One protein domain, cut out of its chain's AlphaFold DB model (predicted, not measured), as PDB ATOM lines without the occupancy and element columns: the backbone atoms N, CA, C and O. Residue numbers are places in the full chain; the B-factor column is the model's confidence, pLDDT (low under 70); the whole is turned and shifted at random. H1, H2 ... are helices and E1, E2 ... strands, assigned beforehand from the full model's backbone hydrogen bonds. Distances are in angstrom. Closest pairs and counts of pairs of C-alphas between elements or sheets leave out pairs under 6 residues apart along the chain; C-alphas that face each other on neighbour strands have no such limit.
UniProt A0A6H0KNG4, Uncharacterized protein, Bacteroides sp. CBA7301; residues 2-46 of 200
ATOM      1  N   LYS A   2     209.999 202.057 264.079       87.44
ATOM      2  CA  LYS A   2     210.719 202.186 265.349       87.44
ATOM      3  C   LYS A   2     210.858 200.800 265.961       87.44
ATOM      4  O   LYS A   2     209.920 200.014 265.849       87.44
ATOM      5  N   ILE A   3     212.004 200.520 266.566       86.94
ATOM      6  CA  ILE A   3     212.250 199.288 267.312       86.94
ATOM      7  C   ILE A   3     212.200 199.662 268.788       86.94
ATOM      8  O   ILE A   3     212.772 200.677 269.185       86.94
ATOM      9  N   TYR A   4     211.485 198.878 269.585       89.69
ATOM     10  CA  TYR A   4     211.307 199.129 271.007       89.69
ATOM     11  C   TYR A   4     211.708 197.899 271.809       89.69
ATOM     12  O   TYR A   4     211.423 196.774 271.407       89.69
ATOM     13  N   TYR A   5     212.346 198.142 272.946       88.75
ATOM     14  CA  TYR A   5     212.697 197.145 273.939       88.75
ATOM     15  C   TYR A   5     211.804 197.294 275.164       88.75
ATOM     16  O   TYR A   5     211.586 198.409 275.662       88.75
ATOM     17  N   LEU A   6     211.306 196.153 275.633       91.38
ATOM     18  CA  LEU A   6     210.613 196.025 276.899       91.38
ATOM     19  C   LEU A   6     211.450 195.148 277.831       91.38
ATOM     20  O   LEU A   6     211.839 194.058 277.428       91.38
ATOM     21  N   GLU A   7     211.725 195.624 279.047       87.00
ATOM     22  CA  GLU A   7     212.449 194.836 280.056       87.00
ATOM     23  C   GLU A   7     211.572 193.701 280.587       87.00
ATOM     24  O   GLU A   7     212.048 192.589 280.794       87.00
ATOM     25  N   ASP A   8     210.276 193.971 280.737       87.75
ATOM     26  CA  ASP A   8     209.248 192.979 281.027       87.75
ATOM     27  C   ASP A   8     208.202 192.999 279.907       87.75
ATOM     28  O   ASP A   8     207.719 194.063 279.515       87.75
ATOM     29  N   LYS A   9     207.825 191.827 279.388       85.94
ATOM     30  CA  LYS A   9     206.801 191.699 278.338       85.94
ATOM     31  C   LYS A   9     205.433 192.263 278.751       85.94
ATOM     32  O   LYS A   9     204.662 192.645 277.877       85.94
ATOM     33  N   GLU A  10     205.145 192.323 280.050       91.44
ATOM     34  CA  GLU A  10     203.890 192.843 280.602       91.44
ATOM     35  C   GLU A  10     203.938 194.367 280.826       91.44
ATOM     36  O   GLU A  10     202.939 194.985 281.208       91.44
ATOM     37  N   GLN A  11     205.085 195.017 280.599       92.94
ATOM     38  CA  GLN A  11     205.209 196.454 280.815       92.94
ATOM     39  C   GLN A  11     204.455 197.258 279.737       92.94
ATOM     40  O   GLN A  11     204.448 196.894 278.556       92.94
ATOM     41  N   PRO A  12     203.870 198.418 280.087       91.94
ATOM     42  CA  PRO A  12     203.192 199.251 279.105       91.94
ATOM     43  C   PRO A  12     204.185 199.826 278.085       91.94
ATOM     44  O   PRO A  12     205.290 200.243 278.436       91.94
ATOM     45  N   LEU A  13     203.750 199.949 276.824       89.31
ATOM     46  CA  LEU A  13     204.555 200.518 275.730       89.31
ATOM     47  C   LEU A  13     205.057 201.946 276.010       89.31
ATOM     48  O   LEU A  13     206.064 202.360 275.446       89.31
ATOM     49  N   SER A  14     204.395 202.699 276.893       90.81
ATOM     50  CA  SER A  14     204.851 204.029 277.322       90.81
ATOM     51  C   SER A  14     206.182 204.004 278.081       90.81
ATOM     52  O   SER A  14     206.864 205.024 278.130       90.81
ATOM     53  N   LYS A  15     206.564 202.854 278.649       93.31
ATOM     54  CA  LYS A  15     207.863 202.624 279.302       93.31
ATOM     55  C   LYS A  15     208.895 201.980 278.372       93.31
ATOM     56  O   LYS A  15     210.002 201.674 278.809       93.31
ATOM     57  N   ALA A  16     208.544 201.735 277.111       92.25
ATOM     58  CA  ALA A  16     209.441 201.095 276.166       92.25
ATOM     59  C   ALA A  16     210.636 201.993 275.833       92.25
ATOM     60  O   ALA A  16     210.485 203.184 275.554       92.25
ATOM     61  N   LYS A  17     211.828 201.399 275.796       90.50
ATOM     62  CA  LYS A  17     213.042 202.080 275.341       90.50
ATOM     63  C   LYS A  17     213.131 201.930 273.827       90.50
ATOM     64  O   LYS A  17     213.107 200.812 273.320       90.50
ATOM     65  N   GLN A  18     213.203 203.032 273.080       90.44
ATOM     66  CA  GLN A  18     213.460 202.939 271.641       90.44
ATOM     67  C   GLN A  18     214.906 202.479 271.425       90.44
ATOM     68  O   GLN A  18     215.831 203.097 271.948       90.44
ATOM     69  N   LEU A  19     215.093 201.418 270.642       90.06
ATOM     70  CA  LEU A  19     216.409 200.947 270.229       90.06
ATOM     71  C   LEU A  19     216.805 201.610 268.911       90.06
ATOM     72  O   LEU A  19     216.076 201.524 267.918       90.06
ATOM     73  N   GLY A  20     217.974 202.250 268.912       87.81
ATOM     74  CA  GLY A  20     218.548 202.886 267.733       87.81
ATOM     75  C   GLY A  20     217.693 204.018 267.156       87.81
ATOM     76  O   GLY A  20     216.745 204.539 267.763       87.81
ATOM     77  N   GLU A  21     218.040 204.414 265.938       88.88
ATOM     78  CA  GLU A  21     217.337 205.470 265.224       88.88
ATOM     79  C   GLU A  21     216.047 204.966 264.571       88.88
ATOM     80  O   GLU A  21     215.911 203.807 264.166       88.88
ATOM     81  N   SER A  22     215.078 205.871 264.426       89.25
ATOM     82  CA  SER A  22     213.857 205.588 263.674       89.25
ATOM     83  C   SER A  22     214.166 205.473 262.183       89.25
ATOM     84  O   SER A  22     214.572 206.449 261.556       89.25
ATOM     85  N   LEU A  23     213.856 204.326 261.585       87.19
ATOM     86  CA  LEU A  23     213.926 204.141 260.139       87.19
ATOM     87  C   LEU A  23     212.867 204.999 259.447       87.19
ATOM     88  O   LEU A  23     211.662 204.784 259.633       87.19
ATOM     89  N   ARG A  24     213.314 205.956 258.634       85.38
ATOM     90  CA  ARG A  24     212.455 206.829 257.829       85.38
ATOM     91  C   ARG A  24     212.640 206.524 256.348       85.38
ATOM     92  O   ARG A  24     213.726 206.149 255.914       85.38
ATOM     93  N   LEU A  25     211.571 206.701 255.576       86.44
ATOM     94  CA  LEU A  25     211.692 206.725 254.123       86.44
ATOM     95  C   LEU A  25     212.418 208.017 253.708       86.44
ATOM     96  O   LEU A  25     212.145 209.068 254.296       86.44
ATOM     97  N   PRO A  26     213.317 207.973 252.711       84.56
ATOM     98  CA  PRO A  26     213.891 209.175 252.127       84.56
ATOM     99  C   PRO A  26     212.781 210.071 251.575       84.56
ATOM    100  O   PRO A  26     211.835 209.572 250.968       84.56
ATOM    101  N   ALA A  27     212.912 211.389 251.736       87.19
ATOM    102  CA  ALA A  27     211.893 212.341 251.284       87.19
ATOM    103  C   ALA A  27     211.589 212.223 249.777       87.19
ATOM    104  O   ALA A  27     210.449 212.384 249.357       87.19
ATOM    105  N   ASN A  28     212.587 211.853 248.972       88.62
ATOM    106  CA  ASN A  28     212.469 211.678 247.526       88.62
ATOM    107  C   ASN A  28     212.155 210.236 247.088       88.62
ATOM    108  O   ASN A  28     212.451 209.850 245.958       88.62
ATOM    109  N   ILE A  29     211.583 209.395 247.958       85.56
ATOM    110  CA  ILE A  29     211.353 207.980 247.630       85.56
ATOM    111  C   ILE A  29     210.455 207.783 246.394       85.56
ATOM    112  O   ILE A  29     210.706 206.874 245.602       85.56
ATOM    113  N   GLY A  30     209.468 208.664 246.186       82.19
ATOM    114  CA  GLY A  30     208.585 208.641 245.014       82.19
ATOM    115  C   GLY A  30     209.306 208.948 243.696       82.19
ATOM    116  O   GLY A  30     208.969 208.374 242.663       82.19
ATOM    117  N   GLU A  31     210.349 209.782 243.735       89.75
ATOM    118  CA  GLU A  31     211.177 210.113 242.565       89.75
ATOM    119  C   GLU A  31     212.111 208.963 242.190       89.75
ATOM    120  O   GLU A  31     212.355 208.712 241.011       89.75
ATOM    121  N   LYS A  32     212.605 208.220 243.191       82.62
ATOM    122  CA  LYS A  32     213.558 207.124 242.972       82.62
ATOM    123  C   LYS A  32     212.946 205.917 242.254       82.62
ATOM    124  O   LYS A  32     213.705 205.097 241.743       82.62
ATOM    125  N   LYS A  33     211.609 205.782 242.239       85.69
ATOM    126  CA  LYS A  33     210.856 204.691 241.576       85.69
ATOM    127  C   LYS A  33     211.453 203.290 241.818       85.69
ATOM    128  O   LYS A  33     211.442 202.430 240.939       85.69
ATOM    129  N   LEU A  34     212.009 203.057 243.010       83.06
ATOM    130  CA  LEU A  34     212.662 201.793 243.342       83.06
ATOM    131  C   LEU A  34     211.608 200.710 243.571       83.06
ATOM    132  O   LEU A  34     210.644 200.929 244.300       83.06
ATOM    133  N   LYS A  35     211.835 199.511 243.020       87.31
ATOM    134  CA  LYS A  35     210.994 198.335 243.312       87.31
ATOM    135  C   LYS A  35     211.052 197.932 244.791       87.31
ATOM    136  O   LYS A  35     210.085 197.389 245.309       87.31
ATOM    137  N   VAL A  36     212.185 198.178 245.456       85.88
ATOM    138  CA  VAL A  36     212.425 197.868 246.873       85.88
ATOM    139  C   VAL A  36     213.302 198.958 247.491       85.88
ATOM    140  O   VAL A  36     214.320 199.336 246.911       85.88
ATOM    141  N   PHE A  37     212.938 199.424 248.687       85.38
ATOM    142  CA  PHE A  37     213.771 200.283 249.532       85.38
ATOM    143  C   PHE A  37     214.304 199.485 250.726       85.38
ATOM    144  O   PHE A  37     213.542 198.779 251.384       85.38
ATOM    145  N   LYS A  38     215.603 199.615 251.014       86.19
ATOM    146  CA  LYS A  38     216.248 199.041 252.201       86.19
ATOM    147  C   LYS A  38     216.778 200.181 253.067       86.19
ATOM    148  O   LYS A  38     217.502 201.036 252.564       86.19
ATOM    149  N   GLY A  39     216.406 200.186 254.343       85.44
ATOM    150  CA  GLY A  39     216.945 201.086 255.359       85.44
ATOM    151  C   GLY A  39     217.616 200.280 256.466       85.44
ATOM    152  O   GLY A  39     217.209 199.151 256.731       85.44
ATOM    153  N   GLU A  40     218.626 200.863 257.101       87.19
ATOM    154  CA  GLU A  40     219.376 200.253 258.201       87.19
ATOM    155  C   GLU A  40     219.316 201.165 259.430       87.19
ATOM    156  O   GLU A  40     219.355 202.389 259.305       87.19
ATOM    157  N   SER A  41     219.168 200.568 260.610       86.88
ATOM    158  CA  SER A  41     219.315 201.235 261.902       86.88
ATOM    159  C   SER A  41     220.171 200.341 262.787       86.88
ATOM    160  O   SER A  41     220.103 199.115 262.674       86.88
ATOM    161  N   ARG A  42     220.994 200.954 263.635       88.00
ATOM    162  CA  ARG A  42     221.937 200.263 264.514       88.00
ATOM    163  C   ARG A  42     221.640 200.623 265.959       88.00
ATOM    164  O   ARG A  42     221.276 201.758 266.263       88.00
ATOM    165  N   PHE A  43     221.812 199.653 266.841       89.56
ATOM    166  CA  PHE A  43     221.798 199.848 268.283       89.56
ATOM    167  C   PHE A  43     222.873 198.961 268.903       89.56
ATOM    168  O   PHE A  43     223.241 197.936 268.330       89.56
ATOM    169  N   THR A  44     223.370 199.374 270.060       86.69
ATOM    170  CA  THR A  44     224.314 198.581 270.844       86.69
ATOM    171  C   THR A  44     223.531 197.745 271.843       86.69
ATOM    172  O   THR A  44     222.597 198.245 272.471       86.69
ATOM    173  N   ALA A  45     223.915 196.482 271.986       84.00
ATOM    174  CA  ALA A  45     223.429 195.599 273.030       84.00
ATOM    175  C   ALA A  45     224.635 194.977 273.730       84.00
ATOM    176  O   ALA A  45     225.609 194.612 273.074       84.00
ATOM    177  N   GLU A  46     224.554 194.867 275.048       85.00
ATOM    178  CA  GLU A  46     225.484 194.056 275.822       85.00
ATOM    179  C   GLU A  46     224.927 192.636 275.865       85.00
ATOM    180  O   GLU A  46     223.778 192.422 276.264       85.00
TER     181      GLU A  46
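AT A GLANCE: This is residues 2 to 46 of the 200 residues of an uncharacterized protein of Bacteroides sp. CBA7301 (UniProt A0A6H0KNG4). With little regular structure, this is a long thin chain: a small hairpin of two strands, E1 and E2, lies toward one end and the short helix H1 at the other, where the chain turns and residues 33 to 46 fold back toward the hairpin's end. Of 45 printed residues, 10 are in named elements, in the order E1, E2, H1; the class is mixed and the two-stranded sheet antiparallel. The whole is extended, with a radius of gyration of the C-alphas of 14.8 A, and spans 42 by 23 by 15 A.

HOW THE PARTS SIT: E1, residues 3 to 5, and E2, residues 17 to 19, form an antiparallel hairpin at 134 degrees between directions. C-alphas 4 and 18 face each other at 4.4 A; N 5 and O 17, 2.8 A apart, and N 19 and O 3, 2.8 A, are within hydrogen-bond range. H1, residues 29 to 32, is apart from E1; it is too short for an O i to N i+4 pair, and its 1 O i to N i+3 pair is within range.

IN THESE COORDINATES: E1 measures 7.0 A from C-alpha 3 at (212.250, 199.288, 267.312), E2 6.2 A, and H1 5.2 A, ending at C-alpha 32 (213.558, 207.124, 242.972).

THE WHOLE: The farthest C-alphas, Glu 10 and Glu 31, are 42.4 A apart. Residues 30 to 36, of which 30 to 32 belong to H1, stand free. The E1 to E2 link is long. The printed part has no cut, and no printed residue is under 70 in pLDDT.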